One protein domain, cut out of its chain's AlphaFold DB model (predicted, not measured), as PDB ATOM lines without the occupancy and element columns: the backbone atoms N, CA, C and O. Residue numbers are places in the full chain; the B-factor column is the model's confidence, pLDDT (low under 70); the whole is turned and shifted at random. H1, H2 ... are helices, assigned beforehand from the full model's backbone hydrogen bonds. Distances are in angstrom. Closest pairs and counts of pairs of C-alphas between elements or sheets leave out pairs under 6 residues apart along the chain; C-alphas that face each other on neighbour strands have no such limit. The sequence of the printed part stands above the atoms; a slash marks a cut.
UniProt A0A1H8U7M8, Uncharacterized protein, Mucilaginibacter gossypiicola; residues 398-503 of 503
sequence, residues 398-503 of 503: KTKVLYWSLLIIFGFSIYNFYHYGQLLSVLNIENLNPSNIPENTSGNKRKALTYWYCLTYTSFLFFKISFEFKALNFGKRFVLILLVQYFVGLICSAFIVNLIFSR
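This is residues 398 to 503 of the 503 residues of an uncharacterized protein of Mucilaginibacter gossypiicola (UniProt A0A1H8U7M8). Two long helices, H1 and H4, lie side by side and run opposite ways, and a third long helix, H3, crosses H1 steeply on one face of this pair and ends on H4. The short H2 sits near the end of H1, where it packs on the beginning of H4. The 106 printed residues hold four named helices in the order H1, H2, H3, H4 and no named strand; the class is all helix. The whole is only just compact, close to loose, with a radius of gyration of the C-alphas of 15.0 A, and only just elongated, with spans of 49 by 32 by 19 A.

H4, residues 478 to 501, is the longest helix. With residues 485 to 496 alone it touches H1, residues 400 to 418, at a shallow tilt of 19 degrees, opposite ways; the closest C-alphas, of Ser 405 and Cys 492, are 6.1 A apart. H3, residues 443 to 463, touches H4 with residues 461 to 463 alone, at a steep tilt of 64 degrees, the same way; the closest C-alphas, of Phe 462 and Gly 489, are 4.2 A apart. H1 touches H3 with residues 409 to 417 alone, at a steep tilt of 52 degrees, opposite ways; the closest C-alphas, of Ser 413 and Leu 455, are 5.0 A apart. H2, residues 420 to 424, touches H4, whose residues 478 to 482 alone take part; the closest C-alphas, of Leu 423 and Phe 478, are 6.4 A apart. H2 is close to but not clearly touching H3, with the closest C-alphas, of Tyr 420 and Cys 454, 7.1 A apart. In H1, H2, H3 and H4 every O i to N i+4 pair is within hydrogen-bond range.

H4 measures 34.5 A from first to last C-alpha and ends at C-alpha 501, (151.960, 86.078, 159.610). H3 measures 30.2 A and begins at C-alpha 443, (181.071, 85.450, 193.556). H1 measures 27.8 A and begins at C-alpha 400, (150.115, 82.239, 174.967).

The C-alphas of Asn 440 and Ser 502, the two farthest apart, are 49.3 A apart. The printed part has no cut. The link H1 to H2 is tight; the links H2 to H3, residues 425 to 442, and H3 to H4, residues 464 to 477, are long. The mean pLDDT of the printed part is 92.1, and residue 503, the chain's last, is the one residue under 70.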
ATOM      1  N   LYS A 398     146.754  83.023 170.544       86.81
ATOM      2  CA  LYS A 398     148.097  82.875 169.947       86.81
ATOM      3  C   LYS A 398     149.214  83.551 170.758       86.81
ATOM      4  O   LYS A 398     150.371  83.155 170.654       86.81
ATOM      5  N   THR A 399     148.896  84.542 171.595       89.38
ATOM      6  CA  THR A 399     149.862  85.204 172.492       89.38
ATOM      7  C   THR A 399     150.399  84.275 173.583       89.38
ATOM      8  O   THR A 399     151.543  84.456 174.009       89.38
ATOM      9  N   LYS A 400     149.648  83.240 173.991       90.25
ATOM     10  CA  LYS A 400     150.115  82.239 174.967       90.25
ATOM     11  C   LYS A 400     151.359  81.491 174.480       90.25
ATOM     12  O   LYS A 400     152.214  81.160 175.298       90.25
ATOM     13  N   VAL A 401     151.529  81.329 173.163       91.31
ATOM     14  CA  VAL A 401     152.728  80.712 172.564       91.31
ATOM     15  C   VAL A 401     154.000  81.443 172.992       91.31
ATOM     16  O   VAL A 401     154.994  80.796 173.321       91.31
ATOM     17  N   LEU A 402     153.984  82.780 173.017       92.38
ATOM     18  CA  LEU A 402     155.146  83.578 173.420       92.38
ATOM     19  C   LEU A 402     155.486  83.345 174.892       92.38
ATOM     20  O   LEU A 402     156.645  83.103 175.224       92.38
ATOM     21  N   TYR A 403     154.470  83.361 175.757       93.69
ATOM     22  CA  TYR A 403     154.632  83.097 177.186       93.69
ATOM     23  C   TYR A 403     155.240  81.711 177.439       93.69
ATOM     24  O   TYR A 403     156.244  81.594 178.144       93.69
ATOM     25  N   TRP A 404     154.692  80.668 176.813       92.62
ATOM     26  CA  TRP A 404     155.209  79.313 176.983       92.62
ATOM     27  C   TRP A 404     156.599  79.120 176.385       92.62
ATOM     28  O   TRP A 404     157.423  78.434 176.988       92.62
ATOM     29  N   SER A 405     156.895  79.753 175.250       94.25
ATOM     30  CA  SER A 405     158.238  79.724 174.659       94.25
ATOM     31  C   SER A 405     159.271  80.312 175.622       94.25
ATOM     32  O   SER A 405     160.312  79.699 175.853       94.25
ATOM     33  N   LEU A 406     158.964  81.451 176.257       94.75
ATOM     34  CA  LEU A 406     159.827  82.054 177.277       94.75
ATOM     35  C   LEU A 406     159.995  81.149 178.503       94.75
ATOM     36  O   LEU A 406     161.112  80.985 178.992       94.75
ATOM     37  N   LEU A 407     158.913  80.525 178.977       94.94
ATOM     38  CA  LEU A 407     158.955  79.616 180.123       94.94
ATOM     39  C   LEU A 407     159.798  78.363 179.833       94.94
ATOM     40  O   LEU A 407     160.581  77.938 180.682       94.94
ATOM     41  N   ILE A 408     159.698  77.807 178.625       94.81
ATOM     42  CA  ILE A 408     160.524  76.677 178.181       94.81
ATOM     43  C   ILE A 408     161.994  77.081 178.068       94.81
ATOM     44  O   ILE A 408     162.859  76.351 178.553       94.81
ATOM     45  N   ILE A 409     162.294  78.242 177.476       96.38
ATOM     46  CA  ILE A 409     163.664  78.771 177.418       96.38
ATOM     47  C   ILE A 409     164.221  78.925 178.831       96.38
ATOM     48  O   ILE A 409     165.356  78.527 179.087       96.38
ATOM     49  N   PHE A 410     163.435  79.451 179.768       96.12
ATOM     50  CA  PHE A 410     163.848  79.589 181.160       96.12
ATOM     51  C   PHE A 410     164.112  78.226 181.819       96.12
ATOM     52  O   PHE A 410     165.160  78.037 182.436       96.12
ATOM     53  N   GLY A 411     163.227  77.245 181.618       95.75
ATOM     54  CA  GLY A 411     163.407  75.875 182.109       95.75
ATOM     55  C   GLY A 411     164.677  75.208 181.573       95.75
ATOM     56  O   GLY A 411     165.478  74.683 182.350       95.75
ATOM     57  N   PHE A 412     164.919  75.293 180.261       96.75
ATOM     58  CA  PHE A 412     166.161  74.800 179.664       96.75
ATOM     59  C   PHE A 412     167.383  75.587 180.135       96.75
ATOM     60  O   PHE A 412     168.428  74.989 180.352       96.75
ATOM     61  N   SER A 413     167.268  76.896 180.360       96.50
ATOM     62  CA  SER A 413     168.380  77.717 180.859       96.50
ATOM     63  C   SER A 413     168.802  77.310 182.265       96.50
ATOM     64  O   SER A 413     169.998  77.245 182.544       96.50
ATOM     65  N   ILE A 414     167.842  76.984 183.138       95.75
ATOM     66  CA  ILE A 414     168.117  76.440 184.473       95.75
ATOM     67  C   ILE A 414     168.809  75.083 184.358       95.75
ATOM     68  O   ILE A 414     169.835  74.865 184.998       95.75
ATOM     69  N   TYR A 415     168.284  74.178 183.528       95.50
ATOM     70  CA  TYR A 415     168.902  72.870 183.312       95.50
ATOM     71  C   TYR A 415     170.340  73.009 182.786       95.50
ATOM     72  O   TYR A 415     171.282  72.437 183.336       95.50
ATOM     73  N   ASN A 416     170.520  73.841 181.762       95.44
ATOM     74  CA  ASN A 416     171.803  74.097 181.128       95.44
ATOM     75  C   ASN A 416     172.791  74.760 182.087       95.44
ATOM     76  O   ASN A 416     173.979  74.475 182.000       95.44
ATOM     77  N   PHE A 417     172.325  75.574 183.039       95.94
ATOM     78  CA  PHE A 417     173.184  76.216 184.030       95.94
ATOM     79  C   PHE A 417     173.899  75.184 184.915       95.94
ATOM     80  O   PHE A 417     175.098  75.317 185.161       95.94
ATOM     81  N   TYR A 418     173.209  74.112 185.319       95.62
ATOM     82  CA  TYR A 418     173.815  73.026 186.101       95.62
ATOM     83  C   TYR A 418     174.755  72.130 185.279       95.62
ATOM     84  O   TYR A 418     175.651  71.500 185.840       95.62
ATOM     85  N   HIS A 419     174.590  72.097 183.955       95.00
ATOM     86  CA  HIS A 419     175.348  71.236 183.040       95.00
ATOM     87  C   HIS A 419     176.243  72.015 182.062       95.00
ATOM     88  O   HIS A 419     176.696  71.472 181.051       95.00
ATOM     89  N   TYR A 420     176.537  73.285 182.353       93.38
ATOM     90  CA  TYR A 420     177.040  74.210 181.337       93.38
ATOM     91  C   TYR A 420     178.408  73.817 180.771       93.38
ATOM     92  O   TYR A 420     178.606  73.813 179.557       93.38
ATOM     93  N   GLY A 421     179.333  73.375 181.630       92.19
ATOM     94  CA  GLY A 421     180.649  72.900 181.188       92.19
ATOM     95  C   GLY A 421     180.577  71.663 180.284       92.19
ATOM     96  O   GLY A 421     181.357  71.525 179.345       92.19
ATOM     97  N   GLN A 422     179.603  70.780 180.519       93.50
ATOM     98  CA  GLN A 422     179.388  69.599 179.682       93.50
ATOM     99  C   GLN A 422     178.802  69.993 178.321       93.50
ATOM    100  O   GLN A 422     179.228  69.445 177.305       93.50
ATOM    101  N   LEU A 423     177.896  70.972 178.281       91.56
ATOM    102  CA  LEU A 423     177.309  71.491 177.040       91.56
ATOM    103  C   LEU A 423     178.343  72.205 176.162       91.56
ATOM    104  O   LEU A 423     178.398  71.945 174.960       91.56
ATOM    105  N   LEU A 424     179.229  73.010 176.756       91.94
ATOM    106  CA  LEU A 424     180.323  73.672 176.034       91.94
ATOM    107  C   LEU A 424     181.309  72.676 175.409       91.94
ATOM    108  O   LEU A 424     181.871  72.955 174.355       91.94
ATOM    109  N   SER A 425     181.473  71.487 176.004       92.31
ATOM    110  CA  SER A 425     182.283  70.414 175.405       92.31
ATOM    111  C   SER A 425     181.654  69.791 174.150       92.31
ATOM    112  O   SER A 425     182.342  69.106 173.393       92.31
ATOM    113  N   VAL A 426     180.349  70.000 173.943       92.56
ATOM    114  CA  VAL A 426     179.600  69.498 172.785       92.56
ATOM    115  C   VAL A 426     179.466  70.558 171.703       92.56
ATOM    116  O   VAL A 426     179.684  70.253 170.532       92.56
ATOM    117  N   LEU A 427     179.091  71.776 172.093       90.44
ATOM    118  CA  LEU A 427     178.935  72.922 171.208       90.44
ATOM    119  C   LEU A 427     179.510  74.155 171.906       90.44
ATOM    120  O   LEU A 427     178.845  74.781 172.739       90.44
ATOM    121  N   ASN A 428     180.748  74.489 171.553       91.50
ATOM    122  CA  ASN A 428     181.439  75.653 172.082       91.50
ATOM    123  C   ASN A 428     181.056  76.903 171.278       91.50
ATOM    124  O   ASN A 428     181.252  76.951 170.065       91.50
ATOM    125  N   ILE A 429     180.521  77.912 171.962       90.00
ATOM    126  CA  ILE A 429     180.295  79.244 171.401       90.00
ATOM    127  C   ILE A 429     181.270  80.165 172.121       90.00
ATOM    128  O   ILE A 429     181.042  80.515 173.276       90.00
ATOM    129  N   GLU A 430     182.358  80.526 171.441       89.94
ATOM    130  CA  GLU A 430     183.522  81.199 172.032       89.94
ATOM    131  C   GLU A 430     183.142  82.444 172.852       89.94
ATOM    132  O   GLU A 430     183.583  82.598 173.988       89.94
ATOM    133  N   ASN A 431     182.217  83.262 172.338       91.38
ATOM    134  CA  ASN A 431     181.741  84.486 172.996       91.38
ATOM    135  C   ASN A 431     180.895  84.252 174.260       91.38
ATOM    136  O   ASN A 431     180.675  85.186 175.027       91.38
ATOM    137  N   LEU A 432     180.403  83.033 174.485       91.81
ATOM    138  CA  LEU A 432     179.547  82.679 175.623       91.81
ATOM    139  C   LEU A 432     180.269  81.774 176.631       91.81
ATOM    140  O   LEU A 432     179.635  81.206 177.515       91.81
ATOM    141  N   ASN A 433     181.592  81.636 176.538       91.75
ATOM    142  CA  ASN A 433     182.355  80.823 177.477       91.75
ATOM    143  C   ASN A 433     182.498  81.536 178.846       91.75
ATOM    144  O   ASN A 433     182.975  82.673 178.890       91.75
ATOM    145  N   PRO A 434     182.148  80.896 179.985       89.50
ATOM    146  CA  PRO A 434     182.360  81.444 181.329       89.50
ATOM    147  C   PRO A 434     183.802  81.835 181.644       89.50
ATOM    148  O   PRO A 434     184.017  82.634 182.556       89.50
ATOM    149  N   SER A 435     184.787  81.278 180.929       91.25
ATOM    150  CA  SER A 435     186.194  81.677 181.050       91.25
ATOM    151  C   SER A 435     186.427  83.145 180.693       91.25
ATOM    152  O   SER A 435     187.388  83.735 181.168       91.25
ATOM    153  N   ASN A 436     185.538  83.746 179.897       92.62
ATOM    154  CA  ASN A 436     185.631  85.149 179.501       92.62
ATOM    155  C   ASN A 436     185.159  86.104 180.612       92.62
ATOM    156  O   ASN A 436     185.290  87.319 180.473       92.62
ATOM    157  N   ILE A 437     184.592  85.588 181.711       92.12
ATOM    158  CA  ILE A 437     184.182  86.408 182.856       92.12
ATOM    159  C   ILE A 437     185.440  86.784 183.661       92.12
ATOM    160  O   ILE A 437     186.125  85.876 184.138       92.12
ATOM    161  N   PRO A 438     185.726  88.085 183.881       93.88
ATOM    162  CA  PRO A 438     186.918  88.530 184.601       93.88
ATOM    163  C   PRO A 438     187.058  87.879 185.981       93.88
ATOM    164  O   PRO A 438     186.098  87.849 186.761       93.88
ATOM    165  N   GLU A 439     188.260  87.400 186.313       92.50
ATOM    166  CA  GLU A 439     188.530  86.686 187.571       92.50
ATOM    167  C   GLU A 439     188.262  87.536 188.821       92.50
ATOM    168  O   GLU A 439     187.879  87.001 189.861       92.50
ATOM    169  N   ASN A 440     188.376  88.863 188.708       94.19
ATOM    170  CA  ASN A 440     188.098  89.823 189.779       94.19
ATOM    171  C   ASN A 440     186.594  90.029 190.072       94.19
ATOM    172  O   ASN A 440     186.233  90.808 190.958       94.19
ATOM    173  N   THR A 441     185.696  89.353 189.350       92.94
ATOM    174  CA  THR A 441     184.247  89.476 189.545       92.94
ATOM    175  C   THR A 441     183.804  88.785 190.837       92.94
ATOM    176  O   THR A 441     184.038  87.592 191.030       92.94
ATOM    177  N   SER A 442     183.086  89.504 191.708       94.00
ATOM    178  CA  SER A 442     182.580  88.947 192.972       94.00
ATOM    179  C   SER A 442     181.699  87.706 192.763       94.00
ATOM    180  O   SER A 442     180.973  87.605 191.773       94.00
ATOM    181  N   GLY A 443     181.712  86.766 193.716       92.81
ATOM    182  CA  GLY A 443     181.071  85.450 193.556       92.81
ATOM    183  C   GLY A 443     179.595  85.496 193.135       92.81
ATOM    184  O   GLY A 443     179.192  84.770 192.227       92.81
ATOM    185  N   ASN A 444     178.793  86.392 193.722       93.50
ATOM    186  CA  ASN A 444     177.378  86.543 193.354       93.50
ATOM    187  C   ASN A 444     177.201  87.148 191.955       93.50
ATOM    188  O   ASN A 444     176.383  86.658 191.177       93.50
ATOM    189  N   LYS A 445     178.001  88.167 191.600       93.94
ATOM    190  CA  LYS A 445     177.985  88.756 190.252       93.94
ATOM    191  C   LYS A 445     178.431  87.739 189.203       93.94
ATOM    192  O   LYS A 445     177.806  87.639 188.154       93.94
ATOM    193  N   ARG A 446     179.449  86.928 189.507       93.06
ATOM    194  CA  ARG A 446     179.946  85.863 188.628       93.06
ATOM    195  C   ARG A 446     178.878  84.802 188.375       93.06
ATOM    196  O   ARG A 446     178.679  84.417 187.226       93.06
ATOM    197  N   LYS A 447     178.141  84.376 189.409       92.94
ATOM    198  CA  LYS A 447     176.998  83.453 189.260       92.94
ATOM    199  C   LYS A 447     175.891  84.047 188.384       92.94
ATOM    200  O   LYS A 447     175.432  83.373 187.468       92.94
ATOM    201  N   ALA A 448     175.513  85.305 188.620       94.00
ATOM    202  CA  ALA A 448     174.496  85.992 187.823       94.00
ATOM    203  C   ALA A 448     174.905  86.128 186.345       94.00
ATOM    204  O   ALA A 448     174.112  85.826 185.457       94.00
ATOM    205  N   LEU A 449     176.160  86.502 186.074       94.69
ATOM    206  CA  LEU A 449     176.704  86.580 184.713       94.69
ATOM    207  C   LEU A 449     176.785  85.209 184.038       94.69
ATOM    208  O   LEU A 449     176.446  85.085 182.867       94.69
ATOM    209  N   THR A 450     177.169  84.168 184.778       93.50
ATOM    210  CA  THR A 450     177.192  82.793 184.252       93.50
ATOM    211  C   THR A 450     175.784  82.336 183.869       93.50
ATOM    212  O   THR A 450     175.591  81.749 182.807       93.50
ATOM    213  N   TYR A 451     174.779  82.650 184.694       94.69
ATOM    214  CA  TYR A 451     173.382  82.383 184.360       94.69
ATOM    215  C   TYR A 451     172.930  83.170 183.125       94.69
ATOM    216  O   TYR A 451     172.298  82.602 182.240       94.69
ATOM    217  N   TRP A 452     173.309  84.446 183.012       95.56
ATOM    218  CA  TRP A 452     173.028  85.263 181.830       95.56
ATOM    219  C   TRP A 452     173.654  84.689 180.548       95.56
ATOM    220  O   TRP A 452     172.988  84.615 179.513       95.56
ATOM    221  N   TYR A 453     174.905  84.224 180.611       95.44
ATOM    222  CA  TYR A 453     175.588  83.569 179.488       95.44
ATOM    223  C   TYR A 453     174.866  82.278 179.097       95.44
ATOM    224  O   TYR A 453     174.622  82.040 177.916       95.44
ATOM    225  N   CYS A 454     174.436  81.490 180.085       95.56
ATOM    226  CA  CYS A 454     173.661  80.274 179.867       95.56
ATOM    227  C   CYS A 454     172.278  80.551 179.254       95.56
ATOM    228  O   CYS A 454     171.865  79.858 178.324       95.56
ATOM    229  N   LEU A 455     171.574  81.584 179.722       96.12
ATOM    230  CA  LEU A 455     170.294  82.019 179.157       96.12
ATOM    231  C   LEU A 455     170.467  82.462 177.701       96.12
ATOM    232  O   LEU A 455     169.702  82.045 176.832       96.12
ATOM    233  N   THR A 456     171.508  83.245 177.414       95.94
ATOM    234  CA  THR A 456     171.835  83.699 176.053       95.94
ATOM    235  C   THR A 456     172.202  82.523 175.149       95.94
ATOM    236  O   THR A 456     171.694  82.422 174.037       95.94
ATOM    237  N   TYR A 457     173.014  81.585 175.646       95.19
ATOM    238  CA  TYR A 457     173.369  80.346 174.953       95.19
ATOM    239  C   TYR A 457     172.131  79.510 174.621       95.19
ATOM    240  O   TYR A 457     171.950  79.067 173.488       95.19
ATOM    241  N   THR A 458     171.245  79.342 175.602       95.88
ATOM    242  CA  THR A 458     169.996  78.589 175.466       95.88
ATOM    243  C   THR A 458     169.077  79.252 174.449       95.88
ATOM    244  O   THR A 458     168.548  78.564 173.583       95.88
ATOM    245  N   SER A 459     168.937  80.578 174.510       95.56
ATOM    246  CA  SER A 459     168.098  81.365 173.601       95.56
ATOM    247  C   SER A 459     168.635  81.324 172.171       95.56
ATOM    248  O   SER A 459     167.872  81.112 171.232       95.56
ATOM    249  N   PHE A 460     169.955  81.452 172.007       94.69
ATOM    250  CA  PHE A 460     170.617  81.318 170.713       94.69
ATOM    251  C   PHE A 460     170.371  79.937 170.112       94.69
ATOM    252  O   PHE A 460     169.969  79.849 168.960       94.69
ATOM    253  N   LEU A 461     170.550  78.864 170.890       93.12
ATOM    254  CA  LEU A 461     170.270  77.505 170.427       93.12
ATOM    255  C   LEU A 461     168.795  77.315 170.053       93.12
ATOM    256  O   LEU A 461     168.499  76.679 169.048       93.12
ATOM    257  N   PHE A 462     167.888  77.865 170.858       93.69
ATOM    258  CA  PHE A 462     166.444  77.695 170.714       93.69
ATOM    259  C   PHE A 462     165.887  78.361 169.448       93.69
ATOM    260  O   PHE A 462     165.011  77.799 168.800       93.69
ATOM    261  N   PHE A 463     166.407  79.533 169.072       94.00
ATOM    262  CA  PHE A 463     165.953  80.285 167.892       94.00
ATOM    263  C   PHE A 463     166.849  80.120 166.658       94.00
ATOM    264  O   PHE A 463     166.602  80.745 165.624       94.00
ATOM    265  N   LYS A 464     167.902  79.298 166.729       92.50
ATOM    266  CA  LYS A 464     168.780  79.061 165.579       92.50
ATOM    267  C   LYS A 464     167.993  78.341 164.482       92.50
ATOM    268  O   LYS A 464     167.437  77.280 164.721       92.50
ATOM    269  N   ILE A 465     167.964  78.879 163.262       86.81
ATOM    270  CA  ILE A 465     167.295  78.210 162.129       86.81
ATOM    271  C   ILE A 465     168.249  77.203 161.478       86.81
ATOM    272  O   ILE A 465     167.896  76.043 161.286       86.81
ATOM    273  N   SER A 466     169.488  77.610 161.195       87.12
ATOM    274  CA  SER A 466     170.509  76.767 160.568       87.12
ATOM    275  C   SER A 466     171.415  76.120 161.616       87.12
ATOM    276  O   SER A 466     172.333  76.741 162.152       87.12
ATOM    277  N   PHE A 467     171.169  74.850 161.929       83.81
ATOM    278  CA  PHE A 467     172.024  74.103 162.846       83.81
ATOM    279  C   PHE A 467     173.052  73.262 162.085       83.81
ATOM    280  O   PHE A 467     172.718  72.297 161.400       83.81
ATOM    281  N   GLU A 468     174.326  73.634 162.194       89.38
ATOM    282  CA  GLU A 468     175.424  72.910 161.556       89.38
ATOM    283  C   GLU A 468     175.814  71.679 162.381       89.38
ATOM    284  O   GLU A 468     176.633  71.746 163.296       89.38
ATOM    285  N   PHE A 469     175.259  70.519 162.026       87.94
ATOM    286  CA  PHE A 469     175.553  69.247 162.699       87.94
ATOM    287  C   PHE A 469     177.037  68.852 162.672       87.94
ATOM    288  O   PHE A 469     177.473  68.075 163.515       87.94
ATOM    289  N   LYS A 470     177.830  69.402 161.742       89.19
ATOM    290  CA  LYS A 470     179.277  69.145 161.643       89.19
ATOM    291  C   LYS A 470     180.059  69.645 162.861       89.19
ATOM    292  O   LYS A 470     181.116  69.099 163.154       89.19
ATOM    293  N   ALA A 471     179.544  70.654 163.562       85.31
ATOM    294  CA  ALA A 471     180.187  71.219 164.745       85.31
ATOM    295  C   ALA A 471     179.918  70.407 166.028       85.31
ATOM    296  O   ALA A 471     180.501  70.704 167.068       85.31
ATOM    297  N   LEU A 472     179.033  69.402 165.982       88.12
ATOM    298  CA  LEU A 472     178.678  68.603 167.151       88.12
ATOM    299  C   LEU A 472     179.639  67.437 167.371       88.12
ATOM    300  O   LEU A 472     179.857  66.601 166.494       88.12
ATOM    301  N   ASN A 473     180.096  67.289 168.611       87.62
ATOM    302  CA  ASN A 473     180.772  66.074 169.047       87.62
ATOM    303  C   ASN A 473     179.756  65.001 169.483       87.62
ATOM    304  O   ASN A 473     179.402  64.910 170.661       87.62
ATOM    305  N   PHE A 474     179.310  64.163 168.538       88.75
ATOM    306  CA  PHE A 474     178.322  63.092 168.761       88.75
ATOM    307  C   PHE A 474     178.722  62.040 169.817       88.75
ATOM    308  O   PHE A 474     177.866  61.287 170.277       88.75
ATOM    309  N   GLY A 475     179.985  62.001 170.261       87.50
ATOM    310  CA  GLY A 475     180.452  61.070 171.295       87.50
ATOM    311  C   GLY A 475     179.941  61.366 172.713       87.50
ATOM    312  O   GLY A 475     180.199  60.595 173.638       87.50
ATOM    313  N   LYS A 476     179.235  62.484 172.928       90.69
ATOM    314  CA  LYS A 476     178.769  62.926 174.251       90.69
ATOM    315  C   LYS A 476     177.254  62.758 174.405       90.69
ATOM    316  O   LYS A 476     176.478  63.150 173.543       90.69
ATOM    317  N   ARG A 477     176.807  62.283 175.575       89.19
ATOM    318  CA  ARG A 477     175.373  62.090 175.894       89.19
ATOM    319  C   ARG A 477     174.547  63.388 175.848       89.19
ATOM    320  O   ARG A 477     173.358  63.342 175.557       89.19
ATOM    321  N   PHE A 478     175.179  64.539 176.081       90.38
ATOM    322  CA  PHE A 478     174.527  65.857 176.068       90.38
ATOM    323  C   PHE A 478     174.122  66.346 174.673       90.38
ATOM    324  O   PHE A 478     173.310  67.261 174.568       90.38
ATOM    325  N   VAL A 479     174.614  65.704 173.608       93.25
ATOM    326  CA  VAL A 479     174.180  65.986 172.231       93.25
ATOM    327  C   VAL A 479     172.675  65.785 172.092       93.25
ATOM    328  O   VAL A 479     172.000  66.630 171.517       93.25
ATOM    329  N   LEU A 480     172.129  64.709 172.671       90.25
ATOM    330  CA  LEU A 480     170.697  64.422 172.594       90.25
ATOM    331  C   LEU A 480     169.858  65.539 173.228       90.25
ATOM    332  O   LEU A 480     168.839  65.927 172.672       90.25
ATOM    333  N   ILE A 481     170.306  66.087 174.360       91.62
ATOM    334  CA  ILE A 481     169.604  67.174 175.054       91.62
ATOM    335  C   ILE A 481     169.622  68.452 174.211       91.62
ATOM    336  O   ILE A 481     168.577  69.078 174.045       91.62
ATOM    337  N   LEU A 482     170.773  68.803 173.622       92.38
ATOM    338  CA  LEU A 482     170.879  69.944 172.706       92.38
ATOM    339  C   LEU A 482     169.957  69.780 171.493       92.38
ATOM    340  O   LEU A 482     169.293  70.737 171.103       92.38
ATOM    341  N   LEU A 483     169.876  68.573 170.923       92.44
ATOM    342  CA  LEU A 483     168.986  68.276 169.800       92.44
ATOM    343  C   LEU A 483     167.508  68.383 170.187       92.44
ATOM    344  O   LEU A 483     166.727  68.948 169.425       92.44
ATOM    345  N   VAL A 484     167.121  67.891 171.369       93.19
ATOM    346  CA  VAL A 484     165.752  68.041 171.890       93.19
ATOM    347  C   VAL A 484     165.419  69.516 172.096       93.19
ATOM    348  O   VAL A 484     164.375  69.969 171.635       93.19
ATOM    349  N   GLN A 485     166.306  70.283 172.731       95.06
ATOM    350  CA  GLN A 485     166.103  71.715 172.943       95.06
ATOM    351  C   GLN A 485     165.992  72.477 171.617       95.06
ATOM    352  O   GLN A 485     165.098  73.307 171.465       95.06
ATOM    353  N   TYR A 486     166.863  72.176 170.654       94.62
ATOM    354  CA  TYR A 486     166.820  72.746 169.310       94.62
ATOM    355  C   TYR A 486     165.501  72.415 168.597       94.62
ATOM    356  O   TYR A 486     164.851  73.304 168.056       94.62
ATOM    357  N   PHE A 487     165.056  71.157 168.647       94.25
ATOM    358  CA  PHE A 487     163.806  70.726 168.020       94.25
ATOM    359  C   PHE A 487     162.573  71.386 168.652       94.25
ATOM    360  O   PHE A 487     161.701  71.879 167.937       94.25
ATOM    361  N   VAL A 488     162.514  71.460 169.986       94.06
ATOM    362  CA  VAL A 488     161.461  72.203 170.699       94.06
ATOM    363  C   VAL A 488     161.497  73.684 170.311       94.06
ATOM    364  O   VAL A 488     160.446  74.280 170.070       94.06
ATOM    365  N   GLY A 489     162.694  74.258 170.180       95.25
ATOM    366  CA  GLY A 489     162.908  75.625 169.716       95.25
ATOM    367  C   GLY A 489     162.394  75.888 168.303       95.25
ATOM    368  O   GLY A 489     161.690  76.875 168.082       95.25
ATOM    369  N   LEU A 490     162.634  74.969 167.364       93.62
ATOM    370  CA  LEU A 490     162.077  75.032 166.010       93.62
ATOM    371  C   LEU A 490     160.546  74.993 166.010       93.62
ATOM    372  O   LEU A 490     159.923  75.794 165.316       93.62
ATOM    373  N   ILE A 491     159.934  74.106 166.804       92.00
ATOM    374  CA  ILE A 491     158.471  74.032 166.935       92.00
ATOM    375  C   ILE A 491     157.920  75.367 167.447       92.00
ATOM    376  O   ILE A 491     157.005  75.931 166.847       92.00
ATOM    377  N   CYS A 492     158.500  75.904 168.522       92.62
ATOM    378  CA  CYS A 492     158.077  77.185 169.089       92.62
ATOM    379  C   CYS A 492     158.250  78.328 168.083       92.62
ATOM    380  O   CYS A 492     157.340  79.135 167.902       92.62
ATOM    381  N   SER A 493     159.378  78.352 167.372       93.81
ATOM    382  CA  SER A 493     159.663  79.338 166.328       93.81
ATOM    383  C   SER A 493     158.634  79.272 165.200       93.81
ATOM    384  O   SER A 493     158.134  80.312 164.786       93.81
ATOM    385  N   ALA A 494     158.240  78.076 164.751       91.31
ATOM    386  CA  ALA A 494     157.197  77.910 163.740       91.31
ATOM    387  C   ALA A 494     155.846  78.491 164.196       91.31
ATOM    388  O   ALA A 494     155.179  79.182 163.425       91.31
ATOM    389  N   PHE A 495     155.458  78.288 165.462       89.88
ATOM    390  CA  PHE A 495     154.243  78.897 166.013       89.88
ATOM    391  C   PHE A 495     154.347  80.422 166.150       89.88
ATOM    392  O   PHE A 495     153.369  81.118 165.884       89.88
ATOM    393  N   ILE A 496     155.511  80.955 166.531       91.44
ATOM    394  CA  ILE A 496     155.748  82.406 166.609       91.44
ATOM    395  C   ILE A 496     155.688  83.036 165.215       91.44
ATOM    396  O   ILE A 496     155.056  84.071 165.029       91.44
ATOM    397  N   VAL A 497     156.289  82.392 164.219       92.62
ATOM    398  CA  VAL A 497     156.222  82.820 162.820       92.62
ATOM    399  C   VAL A 497     154.772  82.816 162.327       92.62
ATOM    400  O   VAL A 497     154.323  83.799 161.743       92.62
ATOM    401  N   ASN A 498     153.997  81.771 162.640       88.50
ATOM    402  CA  ASN A 498     152.564  81.733 162.344       88.50
ATOM    403  C   ASN A 498     151.790  82.862 163.056       88.50
ATOM    404  O   ASN A 498     150.905  83.477 162.468       88.50
ATOM    405  N   LEU A 499     152.132  83.194 164.305       88.44
ATOM    406  CA  LEU A 499     151.556  84.341 165.018       88.44
ATOM    407  C   LEU A 499     151.856  85.672 164.302       88.44
ATOM    408  O   LEU A 499     150.972  86.521 164.244       88.44
ATOM    409  N   ILE A 500     153.063  85.849 163.755       89.19
ATOM    410  CA  ILE A 500     153.457  87.065 163.026       89.19
ATOM    411  C   ILE A 500     152.711  87.174 161.691       89.19
ATOM    412  O   ILE A 500     152.202  88.242 161.382       89.19
ATOM    413  N   PHE A 501     152.615  86.081 160.927       89.31
ATOM    414  CA  PHE A 501     151.960  86.078 159.610       89.31
ATOM    415  C   PHE A 501     150.431  86.072 159.654       89.31
ATOM    416  O   PHE A 501     149.795  86.319 158.637       89.31
ATOM    417  N   SER A 502     149.837  85.721 160.794       80.75
ATOM    418  CA  SER A 502     148.381  85.662 160.945       80.75
ATOM    419  C   SER A 502     147.764  86.927 161.544       80.75
ATOM    420  O   SER A 502     146.563  86.931 161.822       80.75
ATOM    421  N   ARG A 503     148.580  87.962 161.763       65.06
ATOM    422  CA  ARG A 503     148.144  89.353 161.899       65.06
ATOM    423  C   ARG A 503     148.142  89.999 160.526       65.06
ATOM    424  O   ARG A 503     147.225  90.814 160.299       65.06
TER     425      ARG A 503